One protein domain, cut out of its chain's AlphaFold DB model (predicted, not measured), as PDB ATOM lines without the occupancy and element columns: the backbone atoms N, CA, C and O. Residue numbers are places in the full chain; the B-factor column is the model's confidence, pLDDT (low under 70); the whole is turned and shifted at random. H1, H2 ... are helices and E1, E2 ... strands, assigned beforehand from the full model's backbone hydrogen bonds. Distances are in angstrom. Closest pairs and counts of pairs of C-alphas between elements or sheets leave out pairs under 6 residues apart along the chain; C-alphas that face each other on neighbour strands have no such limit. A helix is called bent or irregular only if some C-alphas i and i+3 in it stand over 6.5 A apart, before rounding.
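This is residues 3 to 40, 48 to 123 and 152 to 206 of the 503 residues of an uncharacterized protein of Rhizophagus irregularis (UniProt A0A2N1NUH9). The core is a strongly twisted sheet built on two long strands, E2 and E3, which run side by side and bend sharply, with the short strands E1, E4 and E5 along them and the small helix H5 over E3. At one end of this body a helical hairpin, H3 and H4, reaches away between E2 and E3 in the chain, while H1 and H2 are loosely placed near the sheet. The printed part has 169 residues with five named helices and five named strands, which follow along the chain as E1, then H1 and H2, then E2, then H3 and H4, then E3 and E4, then H5, then E5; the class is mixed, helices and strands, and the sheet is branched, its neighbour pairs E1 and E2, E2 and E3, E3 and E4, and E3 and E5 being antiparallel. The whole is loose, with a radius of gyration of the C-alphas of 19.6 A and spans of 60 by 42 by 30 A.

Look first at E2, residues 50 to 63, and E3, residues 107 to 119, antiparallel with directions at 168 degrees; N 57 and O 112 are 2.8 A apart. E2 bends by 79 degrees at residue 59 and E3 by 76 degrees at residue 111. On the other side of E2 from E3 is E1, residues 3 to 9, antiparallel to E2, with N 8 and O 52 at 3.3 A. On the other side of E3 from E2 are E4, residues 163 to 168, beside residues 112 to 116, and E5, residues 194 to 199, beside residues 107 to 111. Both are antiparallel to E3: N 113 and O 168 are 2.7 A apart, N 109 and O 197 2.9 A. H5, residues 180 to 186, is on the sheet over E3 at a height of 9.7 A, along the strands at 24 degrees to E3 on the local plane; its closest C-alpha to E3 is that of Ile 184, 7.8 A from that of Gly 112. H3, residues 71 to 81, and H4, residues 86 to 100, form a hairpin and touch, the closest C-alphas being those of Ala 80 and Lys 89 at 5.8 A, with a shallow tilt of 17 degrees, opposite ways. H1, residues 13 to 19, and H2, residues 26 to 31, are close but not clearly touching, the closest C-alphas being those of Thr 19 and Ala 26 at 7.8 A. H1, H2, H3 and H4 are not on the sheet. Every O i to N i+4 pair is within hydrogen-bond range in H2, H3, H4 and H5; in H1, 2 of 3 are.

Find C-alpha 3 at (-25.943, 3.826, 31.964), where E1 begins. E2 runs 35.0 A from C-alpha 50 at (-8.298, -9.792, 25.697), and E3 runs 33.5 A. H4 is 21.2 A long and H3 15.5 A. E5 ends at C-alpha 199, (-15.512, 15.897, 25.531).

The C-alphas farthest apart, those of Lys 84 and Glu 155, are 61.7 A apart. Residues 41 to 47 and 124 to 151 are not printed; the gaps are 15.3 A from C-alpha 40 to 48 and 21.6 A from C-alpha 123 to 152. Of the links printed whole, E4 to H5 is long. The mean pLDDT of the printed part is 71.2, and residues 3 to 40, 48 to 52, 118 to 123, 152 to 163 and 173 to 177 are under 70.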
ATOM      1  N   LYS A   3     -26.938   4.912  31.967       39.16
ATOM      2  CA  LYS A   3     -25.943   3.826  31.964       39.16
ATOM      3  C   LYS A   3     -25.708   3.398  30.515       39.16
ATOM      4  O   LYS A   3     -26.671   3.158  29.790       39.16
ATOM      5  N   LYS A   4     -24.446   3.306  30.096       44.59
ATOM      6  CA  LYS A   4     -24.047   2.771  28.785       44.59
ATOM      7  C   LYS A   4     -22.872   1.815  28.954       44.59
ATOM      8  O   LYS A   4     -21.962   2.090  29.733       44.59
ATOM      9  N   GLU A   5     -22.916   0.715  28.211       40.78
ATOM     10  CA  GLU A   5     -21.855  -0.290  28.123       40.78
ATOM     11  C   GLU A   5     -21.155  -0.149  26.770       40.78
ATOM     12  O   GLU A   5     -21.815   0.013  25.740       40.78
ATOM     13  N   VAL A   6     -19.822  -0.166  26.774       42.41
ATOM     14  CA  VAL A   6     -18.998  -0.020  25.565       42.41
ATOM     15  C   VAL A   6     -17.890  -1.072  25.589       42.41
ATOM     16  O   VAL A   6     -17.189  -1.220  26.593       42.41
ATOM     17  N   SER A   7     -17.720  -1.792  24.480       37.34
ATOM     18  CA  SER A   7     -16.650  -2.770  24.268       37.34
ATOM     19  C   SER A   7     -15.651  -2.255  23.226       37.34
ATOM     20  O   SER A   7     -16.042  -1.662  22.219       37.34
ATOM     21  N   SER A   8     -14.348  -2.465  23.449       37.41
ATOM     22  CA  SER A   8     -13.309  -2.211  22.442       37.41
ATOM     23  C   SER A   8     -12.474  -3.471  22.204       37.41
ATOM     24  O   SER A   8     -11.935  -4.080  23.128       37.41
ATOM     25  N   SER A   9     -12.383  -3.911  20.946       32.94
ATOM     26  CA  SER A   9     -11.621  -5.113  20.598       32.94
ATOM     27  C   SER A   9     -10.129  -4.798  20.452       32.94
ATOM     28  O   SER A   9      -9.766  -3.983  19.606       32.94
ATOM     29  N   GLY A  10      -9.276  -5.500  21.205       39.28
ATOM     30  CA  GLY A  10      -7.813  -5.455  21.076       39.28
ATOM     31  C   GLY A  10      -7.110  -4.936  22.331       39.28
ATOM     32  O   GLY A  10      -6.719  -3.777  22.395       39.28
ATOM     33  N   TYR A  11      -6.937  -5.799  23.333       36.62
ATOM     34  CA  TYR A  11      -6.175  -5.485  24.540       36.62
ATOM     35  C   TYR A  11      -4.669  -5.534  24.290       36.62
ATOM     36  O   TYR A  11      -4.133  -6.521  23.788       36.62
ATOM     37  N   ASN A  12      -3.980  -4.477  24.702       38.31
ATOM     38  CA  ASN A  12      -2.530  -4.430  24.782       38.31
ATOM     39  C   ASN A  12      -2.182  -3.648  26.057       38.31
ATOM     40  O   ASN A  12      -2.625  -2.516  26.219       38.31
ATOM     41  N   LYS A  13      -1.441  -4.255  26.987       33.78
ATOM     42  CA  LYS A  13      -1.266  -3.753  28.366       33.78
ATOM     43  C   LYS A  13      -0.677  -2.329  28.437       33.78
ATOM     44  O   LYS A  13      -1.079  -1.544  29.285       33.78
ATOM     45  N   SER A  14       0.205  -1.987  27.498       33.44
ATOM     46  CA  SER A  14       0.809  -0.654  27.325       33.44
ATOM     47  C   SER A  14      -0.149   0.388  26.725       33.44
ATOM     48  O   SER A  14      -0.052   1.571  27.038       33.44
ATOM     49  N   ILE A  15      -1.111  -0.048  25.903       39.16
ATOM     50  CA  ILE A  15      -2.153   0.804  25.307       39.16
ATOM     51  C   ILE A  15      -3.137   1.268  26.385       39.16
ATOM     52  O   ILE A  15      -3.595   2.410  26.353       39.16
ATOM     53  N   THR A  16      -3.427   0.404  27.360       41.41
ATOM     54  CA  THR A  16      -4.369   0.678  28.447       41.41
ATOM     55  C   THR A  16      -3.795   1.668  29.465       41.41
ATOM     56  O   THR A  16      -4.493   2.594  29.846       41.41
ATOM     57  N   GLU A  17      -2.521   1.583  29.859       35.78
ATOM     58  CA  GLU A  17      -1.933   2.527  30.838       35.78
ATOM     59  C   GLU A  17      -1.924   3.991  30.352       35.78
ATOM     60  O   GLU A  17      -2.193   4.895  31.144       35.78
ATOM     61  N   LEU A  18      -1.735   4.226  29.046       37.12
ATOM     62  CA  LEU A  18      -1.845   5.556  28.424       37.12
ATOM     63  C   LEU A  18      -3.302   6.028  28.226       37.12
ATOM     64  O   LEU A  18      -3.538   7.232  28.155       37.12
ATOM     65  N   THR A  19      -4.282   5.113  28.171       43.62
ATOM     66  CA  THR A  19      -5.727   5.421  28.047       43.62
ATOM     67  C   THR A  19      -6.510   5.371  29.375       43.62
ATOM     68  O   THR A  19      -7.711   5.645  29.383       43.62
ATOM     69  N   LEU A  20      -5.869   5.024  30.501       46.12
ATOM     70  CA  LEU A  20      -6.497   4.843  31.826       46.12
ATOM     71  C   LEU A  20      -6.326   6.019  32.789       46.12
ATOM     72  O   LEU A  20      -7.010   6.067  33.816       46.12
ATOM     73  N   ASN A  21      -5.364   6.908  32.559       41.06
ATOM     74  CA  ASN A  21      -5.050   8.010  33.476       41.06
ATOM     75  C   ASN A  21      -5.961   9.226  33.248       41.06
ATOM     76  O   ASN A  21      -5.485  10.344  33.115       41.06
ATOM     77  N   GLY A  22      -7.274   8.990  33.166       44.31
ATOM     78  CA  GLY A  22      -8.122   9.792  32.286       44.31
ATOM     79  C   GLY A  22      -7.887   9.376  30.824       44.31
ATOM     80  O   GLY A  22      -7.151   8.437  30.539       44.31
ATOM     81  N   ASP A  23      -8.492  10.008  29.827       51.47
ATOM     82  CA  ASP A  23      -9.516  11.061  29.919       51.47
ATOM     83  C   ASP A  23     -10.241  11.214  28.579       51.47
ATOM     84  O   ASP A  23     -11.462  11.357  28.493       51.47
ATOM     85  N   ILE A  24      -9.455  11.137  27.504       49.91
ATOM     86  CA  ILE A  24      -9.898  11.306  26.128       49.91
ATOM     87  C   ILE A  24     -10.367   9.961  25.549       49.91
ATOM     88  O   ILE A  24      -9.752   8.921  25.770       49.91
ATOM     89  N   ASN A  25     -11.452   9.958  24.772       51.97
ATOM     90  CA  ASN A  25     -11.841   8.772  24.003       51.97
ATOM     91  C   ASN A  25     -10.776   8.413  22.940       51.97
ATOM     92  O   ASN A  25      -9.988   9.256  22.521       51.97
ATOM     93  N   ALA A  26     -10.747   7.169  22.450       50.72
ATOM     94  CA  ALA A  26      -9.736   6.734  21.470       50.72
ATOM     95  C   ALA A  26      -9.646   7.652  20.225       50.72
ATOM     96  O   ALA A  26      -8.564   7.866  19.680       50.72
ATOM     97  N   TYR A  27     -10.771   8.257  19.826       49.47
ATOM     98  CA  TYR A  27     -10.843   9.218  18.723       49.47
ATOM     99  C   TYR A  27     -10.065  10.517  19.001       49.47
ATOM    100  O   TYR A  27      -9.337  11.011  18.140       49.47
ATOM    101  N   GLY A  28     -10.176  11.076  20.207       52.47
ATOM    102  CA  GLY A  28      -9.445  12.284  20.569       52.47
ATOM    103  C   GLY A  28      -7.941  12.039  20.728       52.47
ATOM    104  O   GLY A  28      -7.168  12.922  20.378       52.47
ATOM    105  N   PHE A  29      -7.508  10.839  21.135       57.31
ATOM    106  CA  PHE A  29      -6.085  10.460  21.124       57.31
ATOM    107  C   PHE A  29      -5.503  10.477  19.703       57.31
ATOM    108  O   PHE A  29      -4.489  11.134  19.455       57.31
ATOM    109  N   ALA A  30      -6.192   9.835  18.752       53.56
ATOM    110  CA  ALA A  30      -5.777   9.813  17.349       53.56
ATOM    111  C   ALA A  30      -5.694  11.228  16.745       53.56
ATOM    112  O   ALA A  30      -4.762  11.541  15.999       53.56
ATOM    113  N   LYS A  31      -6.615  12.125  17.126       57.34
ATOM    114  CA  LYS A  31      -6.624  13.526  16.677       57.34
ATOM    115  C   LYS A  31      -5.336  14.284  17.029       57.34
ATOM    116  O   LYS A  31      -4.915  15.140  16.249       57.34
ATOM    117  N   PHE A  32      -4.694  13.961  18.152       55.88
ATOM    118  CA  PHE A  32      -3.454  14.609  18.602       55.88
ATOM    119  C   PHE A  32      -2.174  13.915  18.130       55.88
ATOM    120  O   PHE A  32      -1.086  14.277  18.574       55.88
ATOM    121  N   GLY A  33      -2.272  12.930  17.231       48.94
ATOM    122  CA  GLY A  33      -1.102  12.192  16.750       48.94
ATOM    123  C   GLY A  33      -0.452  11.317  17.825       48.94
ATOM    124  O   GLY A  33       0.678  10.874  17.645       48.94
ATOM    125  N   LEU A  34      -1.151  11.059  18.935       48.78
ATOM    126  CA  LEU A  34      -0.714  10.107  19.946       48.78
ATOM    127  C   LEU A  34      -0.962   8.702  19.398       48.78
ATOM    128  O   LEU A  34      -2.108   8.303  19.177       48.78
ATOM    129  N   SER A  35       0.116   7.965  19.138       40.00
ATOM    130  CA  SER A  35       0.020   6.572  18.714       40.00
ATOM    131  C   SER A  35      -0.019   5.652  19.933       40.00
ATOM    132  O   SER A  35       0.800   5.746  20.846       40.00
ATOM    133  N   CYS A  36      -0.977   4.730  19.948       34.78
ATOM    134  CA  CYS A  36      -0.976   3.614  20.882       34.78
ATOM    135  C   CYS A  36       0.019   2.569  20.361       34.78
ATOM    136  O   CYS A  36      -0.335   1.700  19.561       34.78
ATOM    137  N   GLY A  37       1.290   2.700  20.748       28.41
ATOM    138  CA  GLY A  37       2.344   1.782  20.327       28.41
ATOM    139  C   GLY A  37       2.024   0.333  20.706       28.41
ATOM    140  O   GLY A  37       1.609   0.039  21.826       28.41
ATOM    141  N   LYS A  38       2.249  -0.609  19.782       25.73
ATOM    142  CA  LYS A  38       2.358  -2.024  20.151       25.73
ATOM    143  C   LYS A  38       3.690  -2.205  20.877       25.73
ATOM    144  O   LYS A  38       4.735  -2.210  20.231       25.73
ATOM    145  N   SER A  39       3.680  -2.391  22.196       28.92
ATOM    146  CA  SER A  39       4.867  -2.936  22.862       28.92
ATOM    147  C   SER A  39       5.117  -4.344  22.314       28.92
ATOM    148  O   SER A  39       4.219  -5.189  22.356       28.92
ATOM    149  N   LYS A  40       6.315  -4.595  21.772       26.80
ATOM    150  CA  LYS A  40       6.761  -5.928  21.353       26.80
ATOM    151  C   LYS A  40       6.772  -6.854  22.573       26.80
ATOM    152  O   LYS A  40       7.763  -6.901  23.290       26.80
ATOM    153  N   LYS A  48      -4.336 -14.980  22.824       40.53
ATOM    154  CA  LYS A  48      -5.529 -14.693  23.619       40.53
ATOM    155  C   LYS A  48      -5.878 -13.221  23.424       40.53
ATOM    156  O   LYS A  48      -5.238 -12.343  24.002       40.53
ATOM    157  N   LYS A  49      -6.898 -12.939  22.619       48.91
ATOM    158  CA  LYS A  49      -7.426 -11.584  22.447       48.91
ATOM    159  C   LYS A  49      -8.185 -11.193  23.716       48.91
ATOM    160  O   LYS A  49      -9.306 -11.644  23.941       48.91
ATOM    161  N   SER A  50      -7.565 -10.396  24.581       52.91
ATOM    162  CA  SER A  50      -8.298  -9.792  25.697       52.91
ATOM    163  C   SER A  50      -9.096  -8.588  25.177       52.91
ATOM    164  O   SER A  50      -8.707  -7.923  24.209       52.91
ATOM    165  N   ILE A  51     -10.253  -8.334  25.775       59.66
ATOM    166  CA  ILE A  51     -11.163  -7.242  25.420       59.66
ATOM    167  C   ILE A  51     -11.322  -6.374  26.665       59.66
ATOM    168  O   ILE A  51     -11.569  -6.892  27.755       59.66
ATOM    169  N   CYS A  52     -11.159  -5.058  26.516       65.69
ATOM    170  CA  CYS A  52     -11.412  -4.115  27.600       65.69
ATOM    171  C   CYS A  52     -12.858  -3.623  27.501       65.69
ATOM    172  O   CYS A  52     -13.298  -3.144  26.453       65.69
ATOM    173  N   HIS A  53     -13.590  -3.750  28.600       72.19
ATOM    174  CA  HIS A  53     -14.943  -3.232  28.747       72.19
ATOM    175  C   HIS A  53     -14.944  -2.170  29.833       72.19
ATOM    176  O   HIS A  53     -14.195  -2.275  30.804       72.19
ATOM    177  N   TYR A  54     -15.798  -1.163  29.703       75.06
ATOM    178  CA  TYR A  54     -16.026  -0.233  30.799       75.06
ATOM    179  C   TYR A  54     -17.503   0.098  30.954       75.06
ATOM    180  O   TYR A  54     -18.259   0.173  29.981       75.06
ATOM    181  N   THR A  55     -17.876   0.346  32.202       78.56
ATOM    182  CA  THR A  55     -19.177   0.887  32.590       78.56
ATOM    183  C   THR A  55     -18.940   2.251  33.209       78.56
ATOM    184  O   THR A  55     -17.982   2.439  33.957       78.56
ATOM    185  N   TYR A  56     -19.801   3.221  32.912       84.06
ATOM    186  CA  TYR A  56     -19.727   4.535  33.540       84.06
ATOM    187  C   TYR A  56     -21.098   5.033  33.991       84.06
ATOM    188  O   TYR A  56     -22.138   4.687  33.430       84.06
ATOM    189  N   VAL A  57     -21.070   5.878  35.013       85.94
ATOM    190  CA  VAL A  57     -22.207   6.587  35.584       85.94
ATOM    191  C   VAL A  57     -21.883   8.068  35.506       85.94
ATOM    192  O   VAL A  57     -21.083   8.582  36.285       85.94
ATOM    193  N   ASN A  58     -22.509   8.759  34.559       88.75
ATOM    194  CA  ASN A  58     -22.418  10.211  34.472       88.75
ATOM    195  C   ASN A  58     -23.333  10.854  35.525       88.75
ATOM    196  O   ASN A  58     -24.537  10.573  35.551       88.75
ATOM    197  N   LYS A  59     -22.767  11.712  36.378       93.50
ATOM    198  CA  LYS A  59     -23.503  12.460  37.408       93.50
ATOM    199  C   LYS A  59     -23.703  13.913  36.990       93.50
ATOM    200  O   LYS A  59     -24.807  14.432  37.146       93.50
ATOM    201  N   ILE A  60     -22.683  14.546  36.407       92.88
ATOM    202  CA  ILE A  60     -22.764  15.929  35.933       92.88
ATOM    203  C   ILE A  60     -21.876  16.162  34.705       92.88
ATOM    204  O   ILE A  60     -20.804  15.581  34.569       92.88
ATOM    205  N   SER A  61     -22.328  17.055  33.822       91.94
ATOM    206  CA  SER A  61     -21.510  17.636  32.757       91.94
ATOM    207  C   SER A  61     -21.153  19.074  33.132       91.94
ATOM    208  O   SER A  61     -22.044  19.906  33.333       91.94
ATOM    209  N   LEU A  62     -19.856  19.366  33.239       91.25
ATOM    210  CA  LEU A  62     -19.343  20.719  33.419       91.25
ATOM    211  C   LEU A  62     -18.954  21.297  32.064       91.25
ATOM    212  O   LEU A  62     -18.040  20.796  31.412       91.25
ATOM    213  N   LYS A  63     -19.632  22.375  31.661       92.19
ATOM    214  CA  LYS A  63     -19.354  23.103  30.418       92.19
ATOM    215  C   LYS A  63     -18.691  24.441  30.712       92.19
ATOM    216  O   LYS A  63     -19.280  25.313  31.352       92.19
ATOM    217  N   PHE A  64     -17.487  24.623  30.193       87.25
ATOM    218  CA  PHE A  64     -16.703  25.842  30.314       87.25
ATOM    219  C   PHE A  64     -16.953  26.733  29.095       87.25
ATOM    220  O   PHE A  64     -16.743  26.324  27.955       87.25
ATOM    221  N   LYS A  65     -17.427  27.965  29.324       83.06
ATOM    222  CA  LYS A  65     -17.774  28.894  28.232       83.06
ATOM    223  C   LYS A  65     -16.551  29.414  27.477       83.06
ATOM    224  O   LYS A  65     -16.614  29.592  26.267       83.06
ATOM    225  N   SER A  66     -15.468  29.713  28.188       81.50
ATOM    226  CA  SER A  66     -14.249  30.253  27.590       81.50
ATOM    227  C   SER A  66     -13.078  30.110  28.546       81.50
ATOM    228  O   SER A  66     -13.209  30.448  29.725       81.50
ATOM    229  N   PHE A  67     -11.923  29.723  28.021       86.88
ATOM    230  CA  PHE A  67     -10.660  29.790  28.741       86.88
ATOM    231  C   PHE A  67      -9.872  31.016  28.290       86.88
ATOM    232  O   PHE A  67      -9.912  31.396  27.119       86.88
ATOM    233  N   LYS A  68      -9.153  31.640  29.223       89.75
ATOM    234  CA  LYS A  68      -8.193  32.699  28.910       89.75
ATOM    235  C   LYS A  68      -6.789  32.198  29.243       89.75
ATOM    236  O   LYS A  68      -6.570  31.809  30.390       89.75
ATOM    237  N   PRO A  69      -5.847  32.205  28.284       92.94
ATOM    238  CA  PRO A  69      -4.469  31.824  28.560       92.94
ATOM    239  C   PRO A  69      -3.844  32.772  29.589       92.94
ATOM    240  O   PRO A  69      -3.998  33.994  29.487       92.94
ATOM    241  N   THR A  70      -3.139  32.204  30.569       94.81
ATOM    242  CA  THR A  70      -2.409  32.970  31.586       94.81
ATOM    243  C   THR A  70      -1.238  33.724  30.955       94.81
ATOM    244  O   THR A  70      -0.733  33.335  29.900       94.81
ATOM    245  N   VAL A  71      -0.791  34.806  31.600       95.94
ATOM    246  CA  VAL A  71       0.383  35.576  31.145       95.94
ATOM    247  C   VAL A  71       1.614  34.671  31.078       95.94
ATOM    248  O   VAL A  71       2.247  34.582  30.035       95.94
ATOM    249  N   GLN A  72       1.841  33.871  32.126       97.12
ATOM    250  CA  GLN A  72       2.941  32.906  32.183       97.12
ATOM    251  C   GLN A  72       2.950  31.925  30.999       97.12
ATOM    252  O   GLN A  72       4.012  31.629  30.460       97.12
ATOM    253  N   PHE A  73       1.783  31.413  30.588       96.50
ATOM    254  CA  PHE A  73       1.701  30.513  29.438       96.50
ATOM    255  C   PHE A  73       2.087  31.228  28.139       96.50
ATOM    256  O   PHE A  73       2.869  30.695  27.360       96.50
ATOM    257  N   LYS A  74       1.592  32.453  27.920       96.88
ATOM    258  CA  LYS A  74       1.942  33.245  26.729       96.88
ATOM    259  C   LYS A  74       3.435  33.570  26.671       96.88
ATOM    260  O   LYS A  74       4.029  33.420  25.608       96.88
ATOM    261  N   ASP A  75       4.034  33.951  27.794       96.81
ATOM    262  CA  ASP A  75       5.454  34.307  27.857       96.81
ATOM    263  C   ASP A  75       6.354  33.115  27.486       96.81
ATOM    264  O   ASP A  75       7.314  33.263  26.731       96.81
ATOM    265  N   GLU A  76       6.023  31.908  27.957       97.62
ATOM    266  CA  GLU A  76       6.755  30.681  27.602       97.62
ATOM    267  C   GLU A  76       6.670  30.379  26.098       97.62
ATOM    268  O   GLU A  76       7.675  30.010  25.490       97.62
ATOM    269  N   ILE A  77       5.503  30.597  25.480       97.06
ATOM    270  CA  ILE A  77       5.304  30.449  24.030       97.06
ATOM    271  C   ILE A  77       6.148  31.460  23.258       97.06
ATOM    272  O   ILE A  77       6.854  31.092  22.319       97.06
ATOM    273  N   GLU A  78       6.095  32.737  23.639       96.94
ATOM    274  CA  GLU A  78       6.866  33.783  22.967       96.94
ATOM    275  C   GLU A  78       8.373  33.547  23.080       96.94
ATOM    276  O   GLU A  78       9.110  33.794  22.122       96.94
ATOM    277  N   ASN A  79       8.834  33.036  24.222       96.69
ATOM    278  CA  ASN A  79      10.229  32.655  24.411       96.69
ATOM    279  C   ASN A  79      10.607  31.444  23.551       96.69
ATOM    280  O   ASN A  79      11.658  31.475  22.914       96.69
ATOM    281  N   ALA A  80       9.743  30.428  23.453       96.75
ATOM    282  CA  ALA A  80       9.975  29.267  22.593       96.75
ATOM    283  C   ALA A  80      10.087  29.653  21.109       96.75
ATOM    284  O   ALA A  80      10.996  29.202  20.415       96.75
ATOM    285  N   ILE A  81       9.221  30.548  20.622       96.69
ATOM    286  CA  ILE A  81       9.228  31.016  19.223       96.69
ATOM    287  C   ILE A  81      10.564  31.683  18.848       96.69
ATOM    288  O   ILE A  81      11.020  31.541  17.710       96.69
ATOM    289  N   LYS A  82      11.198  32.398  19.789       96.31
ATOM    290  CA  LYS A  82      12.461  33.131  19.577       96.31
ATOM    291  C   LYS A  82      13.693  32.223  19.472       96.31
ATOM    292  O   LYS A  82      14.743  32.700  19.040       96.31
ATOM    293  N   ILE A  83      13.588  30.947  19.849       95.50
ATOM    294  CA  ILE A  83      14.698  29.991  19.764       95.50
ATOM    295  C   ILE A  83      15.090  29.802  18.291       95.50
ATOM    296  O   ILE A  83      14.238  29.593  17.425       95.50
ATOM    297  N   LYS A  84      16.387  29.906  17.989       91.50
ATOM    298  CA  LYS A  84      16.894  29.767  16.613       91.50
ATOM    299  C   LYS A  84      17.057  28.309  16.205       91.50
ATOM    300  O   LYS A  84      16.661  27.956  15.097       91.50
ATOM    301  N   ASP A  85      17.622  27.488  17.087       90.25
ATOM    302  CA  ASP A  85      17.817  26.065  16.825       90.25
ATOM    303  C   ASP A  85      16.471  25.328  16.762       90.25
ATOM    304  O   ASP A  85      15.614  25.474  17.639       90.25
ATOM    305  N   HIS A  86      16.256  24.555  15.697       86.50
ATOM    306  CA  HIS A  86      14.972  23.897  15.458       86.50
ATOM    307  C   HIS A  86      14.690  22.787  16.480       86.50
ATOM    308  O   HIS A  86      13.560  22.669  16.958       86.50
ATOM    309  N   ARG A  87      15.708  22.004  16.859       86.62
ATOM    310  CA  ARG A  87      15.548  20.884  17.800       86.62
ATOM    311  C   ARG A  87      15.295  21.391  19.213       86.62
ATOM    312  O   ARG A  87      14.384  20.909  19.883       86.62
ATOM    313  N   GLU A  88      16.041  22.402  19.648       91.25
ATOM    314  CA  GLU A  88      15.826  23.058  20.939       91.25
ATOM    315  C   GLU A  88      14.428  23.687  21.013       91.25
ATOM    316  O   GLU A  88      13.729  23.533  22.016       91.25
ATOM    317  N   LYS A  89      13.969  24.320  19.928       92.56
ATOM    318  CA  LYS A  89      12.613  24.873  19.838       92.56
ATOM    319  C   LYS A  89      11.542  23.796  19.994       92.56
ATOM    320  O   LYS A  89      10.621  23.976  20.791       92.56
ATOM    321  N   LEU A  90      11.655  22.685  19.263       89.94
ATOM    322  CA  LEU A  90      10.723  21.559  19.379       89.94
ATOM    323  C   LEU A  90      10.700  21.001  20.804       89.94
ATOM    324  O   LEU A  90       9.620  20.805  21.364       89.94
ATOM    325  N   LYS A  91      11.876  20.815  21.413       91.12
ATOM    326  CA  LYS A  91      11.996  20.390  22.809       91.12
ATOM    327  C   LYS A  91      11.298  21.368  23.752       91.12
ATOM    328  O   LYS A  91      10.498  20.945  24.572       91.12
ATOM    329  N   LYS A  92      11.498  22.676  23.577       94.62
ATOM    330  CA  LYS A  92      10.847  23.684  24.419       94.62
ATOM    331  C   LYS A  92       9.320  23.644  24.305       94.62
ATOM    332  O   LYS A  92       8.638  23.813  25.312       94.62
ATOM    333  N   PHE A  93       8.761  23.397  23.118       93.62
ATOM    334  CA  PHE A  93       7.312  23.200  22.974       93.62
ATOM    335  C   PHE A  93       6.817  21.909  23.644       93.62
ATOM    336  O   PHE A  93       5.736  21.933  24.235       93.62
ATOM    337  N   LYS A  94       7.603  20.821  23.608       90.62
ATOM    338  CA  LYS A  94       7.324  19.598  24.381       90.62
ATOM    339  C   LYS A  94       7.311  19.902  25.886       90.62
ATOM    340  O   LYS A  94       6.293  19.652  26.530       90.62
ATOM    341  N   ASP A  95       8.331  20.587  26.406       93.06
ATOM    342  CA  ASP A  95       8.411  21.002  27.818       93.06
ATOM    343  C   ASP A  95       7.205  21.869  28.239       93.06
ATOM    344  O   ASP A  95       6.669  21.736  29.341       93.06
ATOM    345  N   ILE A  96       6.732  22.760  27.355       94.56
ATOM    346  CA  ILE A  96       5.525  23.564  27.603       94.56
ATOM    347  C   ILE A  96       4.300  22.661  27.768       94.56
ATOM    348  O   ILE A  96       3.513  22.875  28.691       94.56
ATOM    349  N   THR A  97       4.132  21.645  26.919       90.69
ATOM    350  CA  THR A  97       3.014  20.703  27.074       90.69
ATOM    351  C   THR A  97       3.141  19.784  28.281       90.69
ATOM    352  O   THR A  97       2.124  19.413  28.860       90.69
ATOM    353  N   GLU A  98       4.355  19.451  28.713       89.31
ATOM    354  CA  GLU A  98       4.571  18.710  29.961       89.31
ATOM    355  C   GLU A  98       4.188  19.558  31.181       89.31
ATOM    356  O   GLU A  98       3.569  19.060  32.120       89.31
ATOM    357  N   LYS A  99       4.491  20.861  31.146       93.88
ATOM    358  CA  LYS A  99       4.195  21.803  32.234       93.88
ATOM    359  C   LYS A  99       2.723  22.212  32.317       93.88
ATOM    360  O   LYS A  99       2.187  22.326  33.416       93.88
ATOM    361  N   PHE A 100       2.086  22.504  31.183       91.50
ATOM    362  CA  PHE A 100       0.728  23.071  31.129       91.50
ATOM    363  C   PHE A 100      -0.349  22.063  30.693       91.50
ATOM    364  O   PHE A 100      -1.533  22.399  30.715       91.50
ATOM    365  N   GLY A 101       0.042  20.846  30.312       86.94
ATOM    366  CA  GLY A 101      -0.829  19.837  29.710       86.94
ATOM    367  C   GLY A 101      -0.806  19.873  28.177       86.94
ATOM    368  O   GLY A 101      -0.424  20.861  27.556       86.94
ATOM    369  N   GLN A 102      -1.221  18.780  27.534       82.44
ATOM    370  CA  GLN A 102      -1.228  18.676  26.064       82.44
ATOM    371  C   GLN A 102      -2.524  19.212  25.433       82.44
ATOM    372  O   GLN A 102      -2.521  19.764  24.328       82.44
ATOM    373  N   PHE A 103      -3.645  19.068  26.138       85.25
ATOM    374  CA  PHE A 103      -4.976  19.411  25.650       85.25
ATOM    375  C   PHE A 103      -5.840  20.016  26.754       85.25
ATOM    376  O   PHE A 103      -5.561  19.888  27.943       85.25
ATOM    377  N   ILE A 104      -6.927  20.652  26.335       86.44
ATOM    378  CA  ILE A 104      -7.976  21.183  27.198       86.44
ATOM    379  C   ILE A 104      -9.344  20.836  26.611       86.44
ATOM    380  O   ILE A 104      -9.495  20.724  25.393       86.44
ATOM    381  N   SER A 105     -10.344  20.660  27.472       87.44
ATOM    382  CA  SER A 105     -11.725  20.402  27.069       87.44
ATOM    383  C   SER A 105     -12.667  21.498  27.557       87.44
ATOM    384  O   SER A 105     -12.573  21.952  28.695       87.44
ATOM    385  N   ASN A 106     -13.619  21.882  26.704       87.81
ATOM    386  CA  ASN A 106     -14.710  22.786  27.078       87.81
ATOM    387  C   ASN A 106     -15.865  22.052  27.771       87.81
ATOM    388  O   ASN A 106     -16.764  22.703  28.298       87.81
ATOM    389  N   GLU A 107     -15.872  20.720  27.766       89.56
ATOM    390  CA  GLU A 107     -16.871  19.924  28.467       89.56
ATOM    391  C   GLU A 107     -16.232  18.702  29.131       89.56
ATOM    392  O   GLU A 107     -15.496  17.935  28.506       89.56
ATOM    393  N   VAL A 108     -16.516  18.520  30.413       90.19
ATOM    394  CA  VAL A 108     -15.998  17.406  31.203       90.19
ATOM    395  C   VAL A 108     -17.165  16.676  31.848       90.19
ATOM    396  O   VAL A 108     -18.025  17.301  32.473       90.19
ATOM    397  N   LEU A 109     -17.205  15.355  31.682       89.56
ATOM    398  CA  LEU A 109     -18.149  14.498  32.390       89.56
ATOM    399  C   LEU A 109     -17.538  14.053  33.710       89.56
ATOM    400  O   LEU A 109     -16.397  13.594  33.751       89.56
ATOM    401  N   ILE A 110     -18.323  14.158  34.774       91.44
ATOM    402  CA  ILE A 110     -17.919  13.820  36.133       91.44
ATOM    403  C   ILE A 110     -18.878  12.768  36.690       91.44
ATOM    404  O   ILE A 110     -20.101  12.852  36.521       91.44
ATOM    405  N   GLY A 111     -18.321  11.764  37.357       91.94
ATOM    406  CA  GLY A 111     -19.079  10.670  37.949       91.94
ATOM    407  C   GLY A 111     -18.176   9.499  38.307       91.94
ATOM    408  O   GLY A 111     -17.150   9.700  38.950       91.94
ATOM    409  N   GLY A 112     -18.566   8.289  37.909       88.94
ATOM    410  CA  GLY A 112     -17.749   7.088  38.084       88.94
ATOM    411  C   GLY A 112     -17.572   6.308  36.784       88.94
ATOM    412  O   GLY A 112     -18.502   6.222  35.984       88.94
ATOM    413  N   ARG A 113     -16.406   5.694  36.580       85.88
ATOM    414  CA  ARG A 113     -16.119   4.713  35.529       85.88
ATOM    415  C   ARG A 113     -15.344   3.516  36.094       85.88
ATOM    416  O   ARG A 113     -14.340   3.695  36.776       85.88
ATOM    417  N   ALA A 114     -15.785   2.307  35.766       83.06
ATOM    418  CA  ALA A 114     -15.144   1.048  36.140       83.06
ATOM    419  C   ALA A 114     -14.691   0.292  34.884       83.06
ATOM    420  O   ALA A 114     -15.453   0.197  33.916       83.06
ATOM    421  N   TYR A 115     -13.463  -0.228  34.902       78.69
ATOM    422  CA  TYR A 115     -12.844  -0.942  33.785       78.69
ATOM    423  C   TYR A 115     -12.678  -2.425  34.093       78.69
ATOM    424  O   TYR A 115     -12.180  -2.799  35.153       78.69
ATOM    425  N   PHE A 116     -13.016  -3.256  33.116       76.12
ATOM    426  CA  PHE A 116     -13.055  -4.706  33.218       76.12
ATOM    427  C   PHE A 116     -12.262  -5.352  32.090       76.12
ATOM    428  O   PHE A 116     -12.283  -4.885  30.944       76.12
ATOM    429  N   LEU A 117     -11.594  -6.455  32.408       74.12
ATOM    430  CA  LEU A 117     -10.922  -7.289  31.421       74.12
ATOM    431  C   LEU A 117     -11.774  -8.525  31.116       74.12
ATOM    432  O   LEU A 117     -12.221  -9.206  32.034       74.12
ATOM    433  N   GLY A 118     -11.988  -8.815  29.833       63.56
ATOM    434  CA  GLY A 118     -12.612 -10.054  29.365       63.56
ATOM    435  C   GLY A 118     -11.664 -10.869  28.482       63.56
ATOM    436  O   GLY A 118     -10.836 -10.303  27.767       63.56
ATOM    437  N   GLU A 119     -11.804 -12.197  28.504       57.44
ATOM    438  CA  GLU A 119     -11.181 -13.106  27.531       57.44
ATOM    439  C   GLU A 119     -12.235 -13.585  26.520       57.44
ATOM    440  O   GLU A 119     -13.298 -14.077  26.907       57.44
ATOM    441  N   GLU A 120     -11.944 -13.474  25.222       51.41
ATOM    442  CA  GLU A 120     -12.768 -14.089  24.180       51.41
ATOM    443  C   GLU A 120     -12.440 -15.592  24.121       51.41
ATOM    444  O   GLU A 120     -11.327 -15.988  23.770       51.41
ATOM    445  N   LYS A 121     -13.385 -16.462  24.503       42.38
ATOM    446  CA  LYS A 121     -13.221 -17.908  24.300       42.38
ATOM    447  C   LYS A 121     -13.483 -18.214  22.831       42.38
ATOM    448  O   LYS A 121     -14.600 -18.028  22.359       42.38
ATOM    449  N   SER A 122     -12.473 -18.707  22.116       36.94
ATOM    450  CA  SER A 122     -12.614 -19.136  20.723       36.94
ATOM    451  C   SER A 122     -13.624 -20.287  20.614       36.94
ATOM    452  O   SER A 122     -13.290 -21.449  20.864       36.94
ATOM    453  N   GLY A 123     -14.866 -19.986  20.240       31.41
ATOM    454  CA  GLY A 123     -15.762 -20.974  19.649       31.41
ATOM    455  C   GLY A 123     -15.226 -21.343  18.268       31.41
ATOM    456  O   GLY A 123     -14.805 -20.464  17.517       31.41
ATOM    457  N   LYS A 152     -28.611  -3.327  19.942       23.36
ATOM    458  CA  LYS A 152     -29.220  -4.143  20.987       23.36
ATOM    459  C   LYS A 152     -28.706  -5.570  20.771       23.36
ATOM    460  O   LYS A 152     -29.150  -6.233  19.842       23.36
ATOM    461  N   LEU A 153     -27.719  -5.996  21.559       26.56
ATOM    462  CA  LEU A 153     -27.157  -7.342  21.480       26.56
ATOM    463  C   LEU A 153     -28.216  -8.335  21.965       26.56
ATOM    464  O   LEU A 153     -28.400  -8.546  23.161       26.56
ATOM    465  N   THR A 154     -28.937  -8.929  21.023       27.02
ATOM    466  CA  THR A 154     -29.609 -10.208  21.221       27.02
ATOM    467  C   THR A 154     -28.650 -11.292  20.757       27.02
ATOM    468  O   THR A 154     -28.685 -11.650  19.590       27.02
ATOM    469  N   GLU A 155     -27.741 -11.720  21.635       28.27
ATOM    470  CA  GLU A 155     -27.234 -13.098  21.741       28.27
ATOM    471  C   GLU A 155     -26.093 -13.168  22.768       28.27
ATOM    472  O   GLU A 155     -25.169 -12.356  22.802       28.27
ATOM    473  N   THR A 156     -26.227 -14.131  23.674       29.23
ATOM    474  CA  THR A 156     -25.415 -14.357  24.871       29.23
ATOM    475  C   THR A 156     -24.020 -14.875  24.528       29.23
ATOM    476  O   THR A 156     -23.837 -16.065  24.271       29.23
ATOM    477  N   VAL A 157     -23.014 -14.002  24.595       34.44
ATOM    478  CA  VAL A 157     -21.603 -14.408  24.667       34.44
ATOM    479  C   VAL A 157     -21.292 -14.770  26.124       34.44
ATOM    480  O   VAL A 157     -21.421 -13.940  27.022       34.44
ATOM    481  N   ASN A 158     -20.926 -16.027  26.385       33.19
ATOM    482  CA  ASN A 158     -20.600 -16.513  27.730       33.19
ATOM    483  C   ASN A 158     -19.185 -16.068  28.152       33.19
ATOM    484  O   ASN A 158     -18.199 -16.755  27.875       33.19
ATOM    485  N   TYR A 159     -19.093 -14.932  28.846       42.69
ATOM    486  CA  TYR A 159     -17.853 -14.410  29.433       42.69
ATOM    487  C   TYR A 159     -17.506 -15.117  30.755       42.69
ATOM    488  O   TYR A 159     -18.371 -15.350  31.600       42.69
ATOM    489  N   SER A 160     -16.231 -15.458  30.968       46.09
ATOM    490  CA  SER A 160     -15.731 -15.918  32.274       46.09
ATOM    491  C   SER A 160     -15.257 -14.731  33.119       46.09
ATOM    492  O   SER A 160     -14.450 -13.954  32.629       46.09
ATOM    493  N   LYS A 161     -15.784 -14.637  34.355       48.69
ATOM    494  CA  LYS A 161     -15.557 -13.635  35.426       48.69
ATOM    495  C   LYS A 161     -14.579 -12.489  35.102       48.69
ATOM    496  O   LYS A 161     -13.367 -12.668  35.097       48.69
ATOM    497  N   ASN A 162     -15.167 -11.306  34.935       58.22
ATOM    498  CA  ASN A 162     -14.527 -10.024  34.670       58.22
ATOM    499  C   ASN A 162     -13.917  -9.436  35.957       58.22
ATOM    500  O   ASN A 162     -14.658  -8.957  36.816       58.22
ATOM    501  N   GLU A 163     -12.593  -9.438  36.105       67.31
ATOM    502  CA  GLU A 163     -11.941  -8.673  37.178       67.31
ATOM    503  C   GLU A 163     -11.948  -7.178  36.820       67.31
ATOM    504  O   GLU A 163     -11.532  -6.775  35.725       67.31
ATOM    505  N   CYS A 164     -12.466  -6.351  37.735       72.81
ATOM    506  CA  CYS A 164     -12.348  -4.901  37.638       72.81
ATOM    507  C   CYS A 164     -10.907  -4.518  37.976       72.81
ATOM    508  O   CYS A 164     -10.433  -4.819  39.070       72.81
ATOM    509  N   PHE A 165     -10.203  -3.867  37.053       76.38
ATOM    510  CA  PHE A 165      -8.764  -3.617  37.213       76.38
ATOM    511  C   PHE A 165      -8.402  -2.134  37.387       76.38
ATOM    512  O   PHE A 165      -7.302  -1.832  37.845       76.38
ATOM    513  N   LYS A 166      -9.300  -1.191  37.062       78.94
ATOM    514  CA  LYS A 166      -9.174   0.218  37.479       78.94
ATOM    515  C   LYS A 166     -10.550   0.850  37.682       78.94
ATOM    516  O   LYS A 166     -11.501   0.558  36.957       78.94
ATOM    517  N   LEU A 167     -10.611   1.764  38.643       81.06
ATOM    518  CA  LEU A 167     -11.770   2.573  38.988       81.06
ATOM    519  C   LEU A 167     -11.401   4.060  38.886       81.06
ATOM    520  O   LEU A 167     -10.324   4.451  39.332       81.06
ATOM    521  N   ILE A 168     -12.280   4.873  38.305       83.56
ATOM    522  CA  ILE A 168     -12.199   6.341  38.281       83.56
ATOM    523  C   ILE A 168     -13.493   6.853  38.899       83.56
ATOM    524  O   ILE A 168     -14.553   6.643  38.321       83.56
ATOM    525  N   GLY A 169     -13.430   7.486  40.065       86.25
ATOM    526  CA  GLY A 169     -14.626   7.868  40.814       86.25
ATOM    527  C   GLY A 169     -15.427   6.679  41.378       86.25
ATOM    528  O   GLY A 169     -15.508   5.580  40.824       86.25
ATOM    529  N   GLY A 170     -16.065   6.919  42.514       87.38
ATOM    530  CA  GLY A 170     -16.751   5.939  43.341       87.38
ATOM    531  C   GLY A 170     -15.795   5.238  44.301       87.38
ATOM    532  O   GLY A 170     -14.580   5.414  44.261       87.38
ATOM    533  N   LYS A 171     -16.364   4.435  45.193       85.69
ATOM    534  CA  LYS A 171     -15.644   3.581  46.135       85.69
ATOM    535  C   LYS A 171     -15.966   2.124  45.847       85.69
ATOM    536  O   LYS A 171     -17.091   1.793  45.480       85.69
ATOM    537  N   SER A 172     -14.969   1.269  46.024       77.25
ATOM    538  CA  SER A 172     -15.129  -0.178  46.016       77.25
ATOM    539  C   SER A 172     -14.216  -0.759  47.088       77.25
ATOM    540  O   SER A 172     -13.029  -0.439  47.120       77.25
ATOM    541  N   ASP A 173     -14.779  -1.586  47.966       67.00
ATOM    542  CA  ASP A 173     -14.056  -2.146  49.112       67.00
ATOM    543  C   ASP A 173     -13.120  -3.301  48.709       67.00
ATOM    544  O   ASP A 173     -12.208  -3.648  49.457       67.00
ATOM    545  N   ASN A 174     -13.311  -3.902  47.523       64.56
ATOM    546  CA  ASN A 174     -12.456  -4.973  47.012       64.56
ATOM    547  C   ASN A 174     -12.459  -5.041  45.466       64.56
ATOM    548  O   ASN A 174     -13.483  -5.405  44.884       64.56
ATOM    549  N   PRO A 175     -11.330  -4.776  44.778       56.88
ATOM    550  CA  PRO A 175     -11.259  -4.837  43.313       56.88
ATOM    551  C   PRO A 175     -11.471  -6.253  42.747       56.88
ATOM    552  O   PRO A 175     -12.045  -6.403  41.669       56.88
ATOM    553  N   ASN A 176     -11.107  -7.299  43.500       59.78
ATOM    554  CA  ASN A 176     -11.264  -8.698  43.073       59.78
ATOM    555  C   ASN A 176     -12.719  -9.194  43.169       59.78
ATOM    556  O   ASN A 176     -13.053 -10.245  42.629       59.78
ATOM    557  N   ASN A 177     -13.587  -8.457  43.870       68.25
ATOM    558  CA  ASN A 177     -15.013  -8.753  43.992       68.25
ATOM    559  C   ASN A 177     -15.819  -7.462  43.827       68.25
ATOM    560  O   ASN A 177     -16.470  -6.992  44.761       68.25
ATOM    561  N   PHE A 178     -15.701  -6.861  42.643       81.06
ATOM    562  CA  PHE A 178     -16.355  -5.602  42.317       81.06
ATOM    563  C   PHE A 178     -17.881  -5.710  42.460       81.06
ATOM    564  O   PHE A 178     -18.549  -6.366  41.661       81.06
ATOM    565  N   ASP A 179     -18.428  -5.033  43.468       83.94
ATOM    566  CA  ASP A 179     -19.867  -4.844  43.635       83.94
ATOM    567  C   ASP A 179     -20.305  -3.567  42.908       83.94
ATOM    568  O   ASP A 179     -20.123  -2.446  43.396       83.94
ATOM    569  N   GLU A 180     -20.896  -3.745  41.724       83.50
ATOM    570  CA  GLU A 180     -21.408  -2.644  40.907       83.50
ATOM    571  C   GLU A 180     -22.474  -1.824  41.648       83.50
ATOM    572  O   GLU A 180     -22.505  -0.601  41.521       83.50
ATOM    573  N   SER A 181     -23.328  -2.469  42.446       86.50
ATOM    574  CA  SER A 181     -24.420  -1.790  43.150       86.50
ATOM    575  C   SER A 181     -23.884  -0.923  44.286       86.50
ATOM    576  O   SER A 181     -24.296   0.233  44.426       86.50
ATOM    577  N   ALA A 182     -22.931  -1.442  45.065       87.81
ATOM    578  CA  ALA A 182     -22.246  -0.668  46.099       87.81
ATOM    579  C   ALA A 182     -21.447   0.497  45.496       87.81
ATOM    580  O   ALA A 182     -21.529   1.625  45.990       87.81
ATOM    581  N   TRP A 183     -20.743   0.259  44.383       90.38
ATOM    582  CA  TRP A 183     -20.023   1.305  43.663       90.38
ATOM    583  C   TRP A 183     -20.963   2.402  43.148       90.38
ATOM    584  O   TRP A 183     -20.726   3.582  43.409       90.38
ATOM    585  N   ILE A 184     -22.070   2.042  42.496       88.81
ATOM    586  CA  ILE A 184     -23.088   2.998  42.034       88.81
ATOM    587  C   ILE A 184     -23.620   3.836  43.198       88.81
ATOM    588  O   ILE A 184     -23.698   5.061  43.084       88.81
ATOM    589  N   LYS A 185     -23.952   3.192  44.324       91.56
ATOM    590  CA  LYS A 185     -24.463   3.864  45.525       91.56
ATOM    591  C   LYS A 185     -23.434   4.821  46.124       91.56
ATOM    592  O   LYS A 185     -23.786   5.898  46.594       91.56
ATOM    593  N   SER A 186     -22.147   4.479  46.060       92.19
ATOM    594  CA  SER A 186     -21.081   5.376  46.519       92.19
ATOM    595  C   SER A 186     -21.043   6.696  45.737       92.19
ATOM    596  O   SER A 186     -20.665   7.724  46.293       92.19
ATOM    597  N   LEU A 187     -21.490   6.702  44.476       92.88
ATOM    598  CA  LEU A 187     -21.568   7.905  43.647       92.88
ATOM    599  C   LEU A 187     -22.763   8.801  44.006       92.88
ATOM    600  O   LEU A 187     -23.024   9.772  43.297       92.88
ATOM    601  N   ASP A 188     -23.541   8.508  45.045       92.88
ATOM    602  CA  ASP A 188     -24.519   9.466  45.574       92.88
ATOM    603  C   ASP A 188     -23.843  10.577  46.392       92.88
ATOM    604  O   ASP A 188     -24.353  11.694  46.450       92.88
ATOM    605  N   ASP A 189     -22.649  10.314  46.936       93.50
ATOM    606  CA  ASP A 189     -21.787  11.340  47.526       93.50
ATOM    607  C   ASP A 189     -20.884  11.955  46.446       93.50
ATOM    608  O   ASP A 189     -20.043  11.275  45.849       93.50
ATOM    609  N   PHE A 190     -21.036  13.263  46.214       92.62
ATOM    610  CA  PHE A 190     -20.258  14.003  45.218       92.62
ATOM    611  C   PHE A 190     -18.754  14.008  45.496       92.62
ATOM    612  O   PHE A 190     -17.966  14.198  44.573       92.62
ATOM    613  N   LYS A 191     -18.332  13.760  46.744       94.25
ATOM    614  CA  LYS A 191     -16.911  13.619  47.101       94.25
ATOM    615  C   LYS A 191     -16.258  12.397  46.467       94.25
ATOM    616  O   LYS A 191     -15.037  12.334  46.399       94.25
ATOM    617  N   ASN A 192     -17.062  11.429  46.032       92.81
ATOM    618  CA  ASN A 192     -16.576  10.260  45.319       92.81
ATOM    619  C   ASN A 192     -16.622  10.466  43.799       92.81
ATOM    620  O   ASN A 192     -16.359   9.522  43.072       92.81
ATOM    621  N   TRP A 193     -17.001  11.634  43.278       92.62
ATOM    622  CA  TRP A 193     -17.018  11.838  41.831       92.62
ATOM    623  C   TRP A 193     -15.637  12.209  41.313       92.62
ATOM    624  O   TRP A 193     -14.906  12.956  41.959       92.62
ATOM    625  N   ASP A 194     -15.319  11.736  40.115       91.19
ATOM    626  CA  ASP A 194     -14.074  12.067  39.428       91.19
ATOM    627  C   ASP A 194     -14.340  12.368  37.945       91.19
ATOM    628  O   ASP A 194     -15.437  12.117  37.430       91.19
ATOM    629  N   CYS A 195     -13.351  12.939  37.264       86.88
ATOM    630  CA  CYS A 195     -13.381  13.195  35.833       86.88
ATOM    631  C   CYS A 195     -13.377  11.871  35.071       86.88
ATOM    632  O   CYS A 195     -12.397  11.131  35.078       86.88
ATOM    633  N   ILE A 196     -14.493  11.562  34.414       83.62
ATOM    634  CA  ILE A 196     -14.644  10.316  33.666       83.62
ATOM    635  C   ILE A 196     -14.457  10.520  32.164       83.62
ATOM    636  O   ILE A 196     -14.146   9.554  31.477       83.62
ATOM    637  N   GLU A 197     -14.654  11.722  31.615       82.50
ATOM    638  CA  GLU A 197     -14.444  11.961  30.181       82.50
ATOM    639  C   GLU A 197     -14.186  13.437  29.833       82.50
ATOM    640  O   GLU A 197     -14.987  14.306  30.184       82.50
ATOM    641  N   TYR A 198     -13.158  13.701  29.019       81.12
ATOM    642  CA  TYR A 198     -12.975  14.963  28.287       81.12
ATOM    643  C   TYR A 198     -13.727  14.921  26.946       81.12
ATOM    644  O   TYR A 198     -13.368  14.173  26.032       81.12
ATOM    645  N   LYS A 199     -14.748  15.769  26.783       82.25
ATOM    646  CA  LYS A 199     -15.512  15.897  25.531       82.25
ATOM    647  C   LYS A 199     -14.888  16.913  24.576       82.25
ATOM    648  O   LYS A 199     -14.805  18.096  24.873       82.25
ATOM    649  N   ASN A 200     -14.574  16.472  23.359       76.44
ATOM    650  CA  ASN A 200     -14.022  17.321  22.292       76.44
ATOM    651  C   ASN A 200     -12.743  18.077  22.704       76.44
ATOM    652  O   ASN A 200     -12.678  19.298  22.531       76.44
ATOM    653  N   PRO A 201     -11.720  17.383  23.236       79.69
ATOM    654  CA  PRO A 201     -10.472  18.034  23.595       79.69
ATOM    655  C   PRO A 201      -9.846  18.731  22.378       79.69
ATOM    656  O   PRO A 201      -9.944  18.272  21.230       79.69
ATOM    657  N   VAL A 202      -9.172  19.844  22.648       81.38
ATOM    658  CA  VAL A 202      -8.361  20.610  21.692       81.38
ATOM    659  C   VAL A 202      -6.972  20.848  22.279       81.38
ATOM    660  O   VAL A 202      -6.810  20.841  23.495       81.38
ATOM    661  N   SER A 203      -5.960  21.058  21.433       85.75
ATOM    662  CA  SER A 203      -4.608  21.385  21.909       85.75
ATOM    663  C   SER A 203      -4.656  22.659  22.756       85.75
ATOM    664  O   SER A 203      -5.386  23.593  22.413       85.75
ATOM    665  N   ILE A 204      -3.854  22.733  23.822       90.44
ATOM    666  CA  ILE A 204      -3.758  23.942  24.659       90.44
ATOM    667  C   ILE A 204      -3.361  25.190  23.854       90.44
ATOM    668  O   ILE A 204      -3.747  26.306  24.202       90.44
ATOM    669  N   PHE A 205      -2.659  25.020  22.730       92.00
ATOM    670  CA  PHE A 205      -2.293  26.123  21.845       92.00
ATOM    671  C   PHE A 205      -3.499  26.710  21.101       92.00
ATOM    672  O   PHE A 205      -3.437  27.861  20.676       92.00
ATOM    673  N   GLN A 206      -4.626  25.990  21.004       89.12
ATOM    674  CA  GLN A 206      -5.869  26.523  20.431       89.12
ATOM    675  C   GLN A 206      -6.501  27.633  21.285       89.12
ATOM    676  O   GLN A 206      -7.361  28.358  20.794       89.12
TER     677      GLN A 206